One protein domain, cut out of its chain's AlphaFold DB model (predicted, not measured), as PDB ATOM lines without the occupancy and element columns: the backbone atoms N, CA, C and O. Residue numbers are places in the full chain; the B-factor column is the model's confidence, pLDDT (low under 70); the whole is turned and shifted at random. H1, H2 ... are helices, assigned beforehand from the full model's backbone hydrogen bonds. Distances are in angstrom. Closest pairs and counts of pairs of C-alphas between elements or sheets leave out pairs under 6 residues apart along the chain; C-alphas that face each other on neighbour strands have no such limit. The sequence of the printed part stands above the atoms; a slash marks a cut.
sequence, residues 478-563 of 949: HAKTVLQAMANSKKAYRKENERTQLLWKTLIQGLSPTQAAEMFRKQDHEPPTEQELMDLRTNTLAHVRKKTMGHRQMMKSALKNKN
ATOM      1  N   HIS A 478     249.775 322.164 330.272       79.50
ATOM      2  CA  HIS A 478     249.628 322.220 328.817       79.50
ATOM      3  C   HIS A 478     250.883 322.784 328.125       79.50
ATOM      4  O   HIS A 478     251.361 322.200 327.152       79.50
ATOM      5  N   ALA A 479     251.481 323.852 328.665       82.88
ATOM      6  CA  ALA A 479     252.731 324.421 328.161       82.88
ATOM      7  C   ALA A 479     253.890 323.410 328.201       82.88
ATOM      8  O   ALA A 479     254.629 323.284 327.222       82.88
ATOM      9  N   LYS A 480     254.020 322.629 329.284       88.81
ATOM     10  CA  LYS A 480     255.007 321.537 329.379       88.81
ATOM     11  C   LYS A 480     254.751 320.438 328.344       88.81
ATOM     12  O   LYS A 480     255.699 320.010 327.691       88.81
ATOM     13  N   THR A 481     253.498 320.037 328.125       89.44
ATOM     14  CA  THR A 481     253.135 319.053 327.087       89.44
ATOM     15  C   THR A 481     253.485 319.550 325.680       89.44
ATOM     16  O   THR A 481     254.080 318.805 324.902       89.44
ATOM     17  N   VAL A 482     253.194 320.816 325.356       89.94
ATOM     18  CA  VAL A 482     253.527 321.419 324.051       89.94
ATOM     19  C   VAL A 482     255.043 321.534 323.854       89.94
ATOM     20  O   VAL A 482     255.549 321.171 322.791       89.94
ATOM     21  N   LEU A 483     255.794 321.964 324.874       89.94
ATOM     22  CA  LEU A 483     257.258 322.020 324.811       89.94
ATOM     23  C   LEU A 483     257.883 320.625 324.653       89.94
ATOM     24  O   LEU A 483     258.797 320.461 323.844       89.94
ATOM     25  N   GLN A 484     257.359 319.608 325.345       92.06
ATOM     26  CA  GLN A 484     257.802 318.222 325.176       92.06
ATOM     27  C   GLN A 484     257.480 317.687 323.773       92.06
ATOM     28  O   GLN A 484     258.325 317.035 323.161       92.06
ATOM     29  N   ALA A 485     256.303 318.001 323.222       90.00
ATOM     30  CA  ALA A 485     255.939 317.639 321.852       90.00
ATOM     31  C   ALA A 485     256.869 318.301 320.817       90.00
ATOM     32  O   ALA A 485     257.358 317.627 319.910       90.00
ATOM     33  N   MET A 486     257.202 319.587 320.986       89.06
ATOM     34  CA  MET A 486     258.180 320.277 320.134       89.06
ATOM     35  C   MET A 486     259.602 319.717 320.285       89.06
ATOM     36  O   MET A 486     260.321 319.605 319.291       89.06
ATOM     37  N   ALA A 487     260.019 319.329 321.493       90.62
ATOM     38  CA  ALA A 487     261.311 318.683 321.723       90.62
ATOM     39  C   ALA A 487     261.382 317.300 321.050       90.62
ATOM     40  O   ALA A 487     262.373 316.986 320.391       90.62
ATOM     41  N   ASN A 488     260.314 316.503 321.151       91.50
ATOM     42  CA  ASN A 488     260.200 315.205 320.487       91.50
ATOM     43  C   ASN A 488     260.186 315.358 318.954       91.50
ATOM     44  O   ASN A 488     260.922 314.654 318.267       91.50
ATOM     45  N   SER A 489     259.442 316.332 318.417       92.50
ATOM     46  CA  SER A 489     259.426 316.665 316.984       92.50
ATOM     47  C   SER A 489     260.812 317.076 316.465       92.50
ATOM     48  O   SER A 489     261.275 316.544 315.456       92.50
ATOM     49  N   LYS A 490     261.542 317.935 317.195       89.94
ATOM     50  CA  LYS A 490     262.927 318.305 316.847       89.94
ATOM     51  C   LYS A 490     263.892 317.112 316.893       89.94
ATOM     52  O   LYS A 490     264.804 317.057 316.072       89.94
ATOM     53  N   LYS A 491     263.703 316.159 317.815       91.56
ATOM     54  CA  LYS A 491     264.485 314.908 317.858       91.56
ATOM     55  C   LYS A 491     264.169 313.989 316.672       91.56
ATOM     56  O   LYS A 491     265.099 313.449 316.082       91.56
ATOM     57  N   ALA A 492     262.897 313.857 316.290       89.69
ATOM     58  CA  ALA A 492     262.490 313.079 315.119       89.69
ATOM     59  C   ALA A 492     263.093 313.647 313.821       89.69
ATOM     60  O   ALA A 492     263.736 312.911 313.078       89.69
ATOM     61  N   TYR A 493     262.994 314.964 313.608       90.50
ATOM     62  CA  TYR A 493     263.555 315.629 312.425       90.50
ATOM     63  C   TYR A 493     265.089 315.514 312.330       90.50
ATOM     64  O   TYR A 493     265.638 315.406 311.234       90.50
ATOM     65  N   ARG A 494     265.802 315.493 313.468       90.00
ATOM     66  CA  ARG A 494     267.245 315.186 313.489       90.00
ATOM     67  C   ARG A 494     267.518 313.759 313.010       90.00
ATOM     68  O   ARG A 494     268.247 313.610 312.034       90.00
ATOM     69  N   LYS A 495     266.840 312.755 313.582       92.56
ATOM     70  CA  LYS A 495     266.973 311.348 313.156       92.56
ATOM     71  C   LYS A 495     266.616 311.120 311.684       92.56
ATOM     72  O   LYS A 495     267.234 310.287 311.027       92.56
ATOM     73  N   GLU A 496     265.639 311.843 311.148       91.44
ATOM     74  CA  GLU A 496     265.261 311.767 309.732       91.44
ATOM     75  C   GLU A 496     266.351 312.350 308.812       91.44
ATOM     76  O   GLU A 496     266.710 311.745 307.797       91.44
ATOM     77  N   ASN A 497     266.954 313.478 309.200       92.81
ATOM     78  CA  ASN A 497     268.091 314.075 308.495       92.81
ATOM     79  C   ASN A 497     269.356 313.192 308.592       92.81
ATOM     80  O   ASN A 497     270.044 312.990 307.595       92.81
ATOM     81  N   GLU A 498     269.623 312.597 309.757       94.62
ATOM     82  CA  GLU A 498     270.722 311.646 309.993       94.62
ATOM     83  C   GLU A 498     270.561 310.377 309.122       94.62
ATOM     84  O   GLU A 498     271.469 310.041 308.356       94.62
ATOM     85  N   ARG A 499     269.364 309.759 309.094       95.75
ATOM     86  CA  ARG A 499     269.020 308.650 308.168       95.75
ATOM     87  C   ARG A 499     269.198 309.056 306.698       95.75
ATOM     88  O   ARG A 499     269.706 308.273 305.896       95.75
ATOM     89  N   THR A 500     268.826 310.286 306.338       93.12
ATOM     90  CA  THR A 500     268.980 310.821 304.972       93.12
ATOM     91  C   THR A 500     270.456 310.989 304.588       93.12
ATOM     92  O   THR A 500     270.849 310.634 303.477       93.12
ATOM     93  N   GLN A 501     271.302 311.474 305.498       94.50
ATOM     94  CA  GLN A 501     272.746 311.602 305.267       94.50
ATOM     95  C   GLN A 501     273.427 310.233 305.141       94.50
ATOM     96  O   GLN A 501     274.274 310.054 304.264       94.50
ATOM     97  N   LEU A 502     273.014 309.243 305.940       96.25
ATOM     98  CA  LEU A 502     273.449 307.852 305.793       96.25
ATOM     99  C   LEU A 502     273.064 307.257 304.429       96.25
ATOM    100  O   LEU A 502     273.914 306.660 303.766       96.25
ATOM    101  N   LEU A 503     271.825 307.475 303.971       95.31
ATOM    102  CA  LEU A 503     271.360 307.070 302.638       95.31
ATOM    103  C   LEU A 503     272.265 307.647 301.533       95.31
ATOM    104  O   LEU A 503     272.797 306.892 300.713       95.31
ATOM    105  N   TRP A 504     272.538 308.957 301.561       94.00
ATOM    106  CA  TRP A 504     273.485 309.596 300.635       94.00
ATOM    107  C   TRP A 504     274.902 309.021 300.734       94.00
ATOM    108  O   TRP A 504     275.532 308.780 299.704       94.00
ATOM    109  N   LYS A 505     275.401 308.747 301.944       95.75
ATOM    110  CA  LYS A 505     276.732 308.164 302.153       95.75
ATOM    111  C   LYS A 505     276.844 306.764 301.544       95.75
ATOM    112  O   LYS A 505     277.798 306.508 300.814       95.75
ATOM    113  N   THR A 506     275.853 305.894 301.755       95.38
ATOM    114  CA  THR A 506     275.822 304.557 301.127       95.38
ATOM    115  C   THR A 506     275.727 304.610 299.603       95.38
ATOM    116  O   THR A 506     276.364 303.799 298.932       95.38
ATOM    117  N   LEU A 507     275.009 305.595 299.046       94.06
ATOM    118  CA  LEU A 507     274.936 305.826 297.602       94.06
ATOM    119  C   LEU A 507     276.292 306.251 297.018       94.06
ATOM    120  O   LEU A 507     276.728 305.689 296.018       94.06
ATOM    121  N   ILE A 508     276.951 307.231 297.645       91.81
ATOM    122  CA  ILE A 508     278.235 307.792 297.191       91.81
ATOM    123  C   ILE A 508     279.365 306.762 297.315       91.81
ATOM    124  O   ILE A 508     280.206 306.668 296.426       91.81
ATOM    125  N   GLN A 509     279.373 305.972 298.391       94.69
ATOM    126  CA  GLN A 509     280.391 304.945 298.639       94.69
ATOM    127  C   GLN A 509     280.124 303.619 297.898       94.69
ATOM    128  O   GLN A 509     280.922 302.695 298.017       94.69
ATOM    129  N   GLY A 510     279.023 303.505 297.141       93.19
ATOM    130  CA  GLY A 510     278.713 302.326 296.320       93.19
ATOM    131  C   GLY A 510     278.504 301.026 297.109       93.19
ATOM    132  O   GLY A 510     278.679 299.944 296.552       93.19
ATOM    133  N   LEU A 511     278.169 301.126 298.398       93.75
ATOM    134  CA  LEU A 511     278.189 300.000 299.335       93.75
ATOM    135  C   LEU A 511     277.120 298.945 299.026       93.75
ATOM    136  O   LEU A 511     276.030 299.252 298.533       93.75
ATOM    137  N   SER A 512     277.416 297.689 299.371       93.19
ATOM    138  CA  SER A 512     276.437 296.602 299.281       93.19
ATOM    139  C   SER A 512     275.273 296.818 300.266       93.19
ATOM    140  O   SER A 512     275.455 297.463 301.305       93.19
ATOM    141  N   PRO A 513     274.087 296.219 300.030       91.56
ATOM    142  CA  PRO A 513     272.986 296.260 300.997       91.56
ATOM    143  C   PRO A 513     273.379 295.729 302.387       91.56
ATOM    144  O   PRO A 513     272.907 296.241 303.398       91.56
ATOM    145  N   THR A 514     274.292 294.754 302.460       93.00
ATOM    146  CA  THR A 514     274.809 294.214 303.728       93.00
ATOM    147  C   THR A 514     275.708 295.205 304.472       93.00
ATOM    148  O   THR A 514     275.535 295.387 305.677       93.00
ATOM    149  N   GLN A 515     276.605 295.904 303.768       95.00
ATOM    150  CA  GLN A 515     277.455 296.964 304.330       95.00
ATOM    151  C   GLN A 515     276.629 298.189 304.751       95.00
ATOM    152  O   GLN A 515     276.854 298.754 305.821       95.00
ATOM    153  N   ALA A 516     275.627 298.569 303.952       94.19
ATOM    154  CA  ALA A 516     274.660 299.607 304.301       94.19
ATOM    155  C   ALA A 516     273.894 299.244 305.586       94.19
ATOM    156  O   ALA A 516     273.862 300.027 306.535       94.19
ATOM    157  N   ALA A 517     273.360 298.022 305.669       94.94
ATOM    158  CA  ALA A 517     272.661 297.536 306.855       94.94
ATOM    159  C   ALA A 517     273.559 297.448 308.104       94.94
ATOM    160  O   ALA A 517     273.055 297.509 309.223       94.94
ATOM    161  N   GLU A 518     274.877 297.287 307.961       96.44
ATOM    162  CA  GLU A 518     275.828 297.389 309.076       96.44
ATOM    163  C   GLU A 518     276.081 298.849 309.491       96.44
ATOM    164  O   GLU A 518     276.063 299.156 310.682       96.44
ATOM    165  N   MET A 519     276.249 299.767 308.531       96.62
ATOM    166  CA  MET A 519     276.478 301.191 308.812       96.62
ATOM    167  C   MET A 519     275.302 301.843 309.554       96.62
ATOM    168  O   MET A 519     275.530 302.589 310.501       96.62
ATOM    169  N   PHE A 520     274.061 301.541 309.163       97.12
ATOM    170  CA  PHE A 520     272.868 302.091 309.821       97.12
ATOM    171  C   PHE A 520     272.694 301.522 311.241       97.12
ATOM    172  O   PHE A 520     272.428 302.278 312.175       97.12
ATOM    173  N   ARG A 521     272.964 300.219 311.441       96.50
ATOM    174  CA  ARG A 521     272.977 299.597 312.780       96.50
ATOM    175  C   ARG A 521     274.047 300.185 313.705       96.50
ATOM    176  O   ARG A 521     273.811 300.265 314.901       96.50
ATOM    177  N   LYS A 522     275.184 300.649 313.175       96.19
ATOM    178  CA  LYS A 522     276.220 301.371 313.946       96.19
ATOM    179  C   LYS A 522     275.816 302.795 314.372       96.19
ATOM    180  O   LYS A 522     276.612 303.461 315.025       96.19
ATOM    181  N   GLN A 523     274.625 303.269 314.000       95.69
ATOM    182  CA  GLN A 523     274.095 304.593 314.360       95.69
ATOM    183  C   GLN A 523     272.635 304.537 314.863       95.69
ATOM    184  O   GLN A 523     271.914 305.524 314.769       95.69
ATOM    185  N   ASP A 524     272.177 303.389 315.381       95.56
ATOM    186  CA  ASP A 524     270.802 303.182 315.881       95.56
ATOM    187  C   ASP A 524     269.691 303.590 314.887       95.56
ATOM    188  O   ASP A 524     268.627 304.102 315.269       95.56
ATOM    189  N   HIS A 525     269.940 303.351 313.595       96.19
ATOM    190  CA  HIS A 525     268.968 303.483 312.515       96.19
ATOM    191  C   HIS A 525     268.603 302.112 311.932       96.19
ATOM    192  O   HIS A 525     269.433 301.206 311.828       96.19
ATOM    193  N   GLU A 526     267.348 301.971 311.507       95.81
ATOM    194  CA  GLU A 526     266.887 300.808 310.746       95.81
ATOM    195  C   GLU A 526     267.667 300.686 309.426       95.81
ATOM    196  O   GLU A 526     267.934 301.711 308.789       95.81
ATOM    197  N   PRO A 527     268.023 299.469 308.978       96.19
ATOM    198  CA  PRO A 527     268.688 299.282 307.695       96.19
ATOM    199  C   PRO A 527     267.778 299.746 306.542       96.19
ATOM    200  O   PRO A 527     266.576 299.470 306.573       96.19
ATOM    201  N   PRO A 528     268.320 300.426 305.515       95.69
ATOM    202  CA  PRO A 528     267.512 300.968 304.429       95.69
ATOM    203  C   PRO A 528     266.943 299.837 303.570       95.69
ATOM    204  O   PRO A 528     267.654 298.884 303.235       95.69
ATOM    205  N   THR A 529     265.673 299.944 303.181       95.88
ATOM    206  CA  THR A 529     265.080 298.980 302.246       95.88
ATOM    207  C   THR A 529     265.706 299.103 300.853       95.88
ATOM    208  O   THR A 529     266.174 300.168 300.441       95.88
ATOM    209  N   GLU A 530     265.702 298.017 300.076       90.00
ATOM    210  CA  GLU A 530     266.211 298.064 298.697       90.00
ATOM    211  C   GLU A 530     265.390 299.028 297.819       90.00
ATOM    212  O   GLU A 530     265.949 299.694 296.946       90.00
ATOM    213  N   GLN A 531     264.097 299.192 298.122       93.81
ATOM    214  CA  GLN A 531     263.237 300.194 297.497       93.81
ATOM    215  C   GLN A 531     263.695 301.627 297.820       93.81
ATOM    216  O   GLN A 531     263.892 302.400 296.887       93.81
ATOM    217  N   GLU A 532     263.975 301.971 299.088       92.56
ATOM    218  CA  GLU A 532     264.557 303.280 299.454       92.56
ATOM    219  C   GLU A 532     265.855 303.566 298.683       92.56
ATOM    220  O   GLU A 532     266.059 304.679 298.198       92.56
ATOM    221  N   LEU A 533     266.728 302.565 298.522       91.38
ATOM    222  CA  LEU A 533     267.981 302.717 297.775       91.38
ATOM    223  C   LEU A 533     267.746 302.911 296.265       91.38
ATOM    224  O   LEU A 533     268.452 303.705 295.637       91.38
ATOM    225  N   MET A 534     266.757 302.238 295.669       89.81
ATOM    226  CA  MET A 534     266.372 302.452 294.266       89.81
ATOM    227  C   MET A 534     265.682 303.805 294.048       89.81
ATOM    228  O   MET A 534     265.972 304.492 293.062       89.81
ATOM    229  N   ASP A 535     264.845 304.247 294.982       92.44
ATOM    230  CA  ASP A 535     264.196 305.557 294.940       92.44
ATOM    231  C   ASP A 535     265.218 306.685 295.135       92.44
ATOM    232  O   ASP A 535     265.171 307.698 294.432       92.44
ATOM    233  N   LEU A 536     266.231 306.503 295.989       90.69
ATOM    234  CA  LEU A 536     267.341 307.450 296.108       90.69
ATOM    235  C   LEU A 536     268.195 307.493 294.825       90.69
ATOM    236  O   LEU A 536     268.542 308.579 294.351       90.69
ATOM    237  N   ARG A 537     268.496 306.336 294.215       90.25
ATOM    238  CA  ARG A 537     269.219 306.237 292.927       90.25
ATOM    239  C   ARG A 537     268.470 306.952 291.801       90.25
ATOM    240  O   ARG A 537     269.069 307.750 291.077       90.25
ATOM    241  N   THR A 538     267.169 306.706 291.656       92.00
ATOM    242  CA  THR A 538     266.347 307.316 290.596       92.00
ATOM    243  C   THR A 538     266.151 308.816 290.809       92.00
ATOM    244  O   THR A 538     266.334 309.580 289.857       92.00
ATOM    245  N   ASN A 539     265.899 309.273 292.042       90.69
ATOM    246  CA  ASN A 539     265.839 310.702 292.370       90.69
ATOM    247  C   ASN A 539     267.182 311.412 292.135       90.69
ATOM    248  O   ASN A 539     267.211 312.508 291.569       90.69
ATOM    249  N   THR A 540     268.308 310.776 292.476       88.75
ATOM    250  CA  THR A 540     269.649 311.321 292.205       88.75
ATOM    251  C   THR A 540     269.903 311.440 290.702       88.75
ATOM    252  O   THR A 540     270.305 312.502 290.226       88.75
ATOM    253  N   LEU A 541     269.591 310.399 289.922       85.88
ATOM    254  CA  LEU A 541     269.688 310.436 288.458       85.88
ATOM    255  C   LEU A 541     268.774 311.506 287.844       85.88
ATOM    256  O   LEU A 541     269.190 312.200 286.913       85.88
ATOM    257  N   ALA A 542     267.560 311.694 288.366       87.06
ATOM    258  CA  ALA A 542     266.656 312.760 287.940       87.06
ATOM    259  C   ALA A 542     267.222 314.157 288.258       87.06
ATOM    260  O   ALA A 542     267.195 315.042 287.397       87.06
ATOM    261  N   HIS A 543     267.808 314.350 289.444       87.88
ATOM    262  CA  HIS A 543     268.464 315.602 289.824       87.88
ATOM    263  C   HIS A 543     269.685 315.896 288.938       87.88
ATOM    264  O   HIS A 543     269.811 317.004 288.413       87.88
ATOM    265  N   VAL A 544     270.551 314.906 288.694       85.38
ATOM    266  CA  VAL A 544     271.716 315.038 287.801       85.38
ATOM    267  C   VAL A 544     271.277 315.351 286.367       85.38
ATOM    268  O   VAL A 544     271.817 316.276 285.755       85.38
ATOM    269  N   ARG A 545     270.244 314.677 285.838       85.88
ATOM    270  CA  ARG A 545     269.639 314.994 284.527       85.88
ATOM    271  C   ARG A 545     269.094 316.427 284.476       85.88
ATOM    272  O   ARG A 545     269.335 317.132 283.500       85.88
ATOM    273  N   LYS A 546     268.424 316.904 285.532       90.94
ATOM    274  CA  LYS A 546     267.918 318.288 285.623       90.94
ATOM    275  C   LYS A 546     269.057 319.318 285.666       90.94
ATOM    276  O   LYS A 546     269.016 320.301 284.926       90.94
ATOM    277  N   LYS A 547     270.100 319.075 286.470       89.31
ATOM    278  CA  LYS A 547     271.275 319.955 286.619       89.31
ATOM    279  C   LYS A 547     272.097 320.039 285.324       89.31
ATOM    280  O   LYS A 547     272.430 321.136 284.879       89.31
ATOM    281  N   THR A 548     272.344 318.903 284.668       86.62
ATOM    282  CA  THR A 548     273.043 318.838 283.368       86.62
ATOM    283  C   THR A 548     272.231 319.460 282.228       86.62
ATOM    284  O   THR A 548     272.798 320.191 281.418       86.62
ATOM    285  N   MET A 549     270.905 319.273 282.187       85.38
ATOM    286  CA  MET A 549     270.016 319.981 281.252       85.38
ATOM    287  C   MET A 549     270.087 321.504 281.434       85.38
ATOM    288  O   MET A 549     270.263 322.221 280.448       85.38
ATOM    289  N   GLY A 550     270.027 321.996 282.677       88.81
ATOM    290  CA  GLY A 550     270.170 323.422 282.992       88.81
ATOM    291  C   GLY A 550     271.526 323.990 282.564       88.81
ATOM    292  O   GLY A 550     271.585 325.001 281.864       88.81
ATOM    293  N   HIS A 551     272.624 323.295 282.877       84.88
ATOM    294  CA  HIS A 551     273.963 323.704 282.443       84.88
ATOM    295  C   HIS A 551     274.111 323.678 280.907       84.88
ATOM    296  O   HIS A 551     274.679 324.597 280.319       84.88
ATOM    297  N   ARG A 552     273.514 322.695 280.214       85.62
ATOM    298  CA  ARG A 552     273.483 322.634 278.740       85.62
ATOM    299  C   ARG A 552     272.653 323.766 278.121       85.62
ATOM    300  O   ARG A 552     272.992 324.234 277.034       85.62
ATOM    301  N   GLN A 553     271.592 324.230 278.786       85.69
ATOM    302  CA  GLN A 553     270.839 325.421 278.373       85.69
ATOM    303  C   GLN A 553     271.653 326.708 278.580       85.69
ATOM    304  O   GLN A 553     271.715 327.525 277.663       85.69
ATOM    305  N   MET A 554     272.344 326.848 279.716       85.62
ATOM    306  CA  MET A 554     273.246 327.973 280.009       85.62
ATOM    307  C   MET A 554     274.418 328.053 279.011       85.62
ATOM    308  O   MET A 554     274.679 329.106 278.436       85.62
ATOM    309  N   MET A 555     275.066 326.924 278.708       81.62
ATOM    310  CA  MET A 555     276.071 326.818 277.639       81.62
ATOM    311  C   MET A 555     275.506 327.267 276.279       81.62
ATOM    312  O   MET A 555     276.144 328.035 275.558       81.62
ATOM    313  N   LYS A 556     274.284 326.835 275.925       87.06
ATOM    314  CA  LYS A 556     273.620 327.235 274.672       87.06
ATOM    315  C   LYS A 556     273.288 328.733 274.618       87.06
ATOM    316  O   LYS A 556     273.401 329.311 273.537       87.06
ATOM    317  N   SER A 557     272.889 329.370 275.722       77.81
ATOM    318  CA  SER A 557     272.629 330.819 275.740       77.81
ATOM    319  C   SER A 557     273.927 331.630 275.681       77.81
ATOM    320  O   SER A 557     274.016 332.565 274.885       77.81
ATOM    321  N   ALA A 558     274.971 331.217 276.407       77.44
ATOM    322  CA  ALA A 558     276.299 331.830 276.337       77.44
ATOM    323  C   ALA A 558     276.896 331.773 274.916       77.44
ATOM    324  O   ALA A 558     277.369 332.788 274.402       77.44
ATOM    325  N   LEU A 559     276.805 330.620 274.239       76.00
ATOM    326  CA  LEU A 559     277.245 330.460 272.844       76.00
ATOM    327  C   LEU A 559     276.418 331.313 271.867       76.00
ATOM    328  O   LEU A 559     276.991 331.979 271.003       76.00
ATOM    329  N   LYS A 560     275.085 331.362 272.025       77.88
ATOM    330  CA  LYS A 560     274.220 332.244 271.219       77.88
ATOM    331  C   LYS A 560     274.553 333.727 271.401       77.88
ATOM    332  O   LYS A 560     274.431 334.480 270.438       77.88
ATOM    333  N   ASN A 561     274.984 334.144 272.591       72.81
ATOM    334  CA  ASN A 561     275.393 335.525 272.842       72.81
ATOM    335  C   ASN A 561     276.779 335.828 272.248       72.81
ATOM    336  O   ASN A 561     276.908 336.831 271.550       72.81
ATOM    337  N   LYS A 562     277.778 334.945 272.416       72.88
ATOM    338  CA  LYS A 562     279.117 335.121 271.810       72.88
ATOM    339  C   LYS A 562     279.064 335.237 270.277       72.88
ATOM    340  O   LYS A 562     279.730 336.099 269.710       72.88
ATOM    341  N   ASN A 563     278.219 334.448 269.608       63.03
ATOM    342  CA  ASN A 563     278.062 334.526 268.147       63.03
ATOM    343  C   ASN A 563     277.347 335.801 267.649       63.03
ATOM    344  O   ASN A 563     277.415 336.088 266.459       63.03
TER     345      ASN A 563
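What this domain is: This is residues 478 to 563 of the 949 residues of the protein "Hypothetical protein" of Symbiodinium natans (UniProt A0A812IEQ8). Two long helices, H1 and H3, meet near their ends as a wide V, with the short helix H2 folded back on H1 at the corner. Residues 478 to 494 and 541 to 563 stick out as two free arms. The printed part has 86 residues with three named helices, H1, H2, H3 in chain order, and no named strand: all helix. It is extended, with a radius of gyration of the C-alphas of 20.0 A, and flat, spanning 67 by 41 by 18 A.

Where its parts are: H1, residues 478 to 508, begins at C-alpha (249.628, 322.220, 328.817) and is 45.0 A long. H2 is residues 513 to 521, 12.2 A. H3, residues 530 to 562, 47.6 A, ends at C-alpha (279.117, 335.121, 271.810).

How they stand to each other: H1, with residues 499 to 506 alone, touches H2; the closest C-alphas, of Thr 506 and Ala 516, are 6.0 A apart. They form a helical hairpin, a shallow tilt of 31 degrees, opposite ways. Residues 503 to 507 of H1 touch residues 533 to 537 of H3, about perpendicular at 74 degrees; the closest C-alphas, of Leu 503 and Leu 533, are 7.3 A apart. H2 and H3 are close but not clearly touching. Every O i to N i+4 pair is within hydrogen-bond range in H1 and H3, and 4 of 5 in H2.

The domain as a whole: The C-alphas of His 478 and Asn 563, the two farthest apart, are 68.1 A apart. The printed part has no cut and no long link; residue 563 alone has pLDDT under 70.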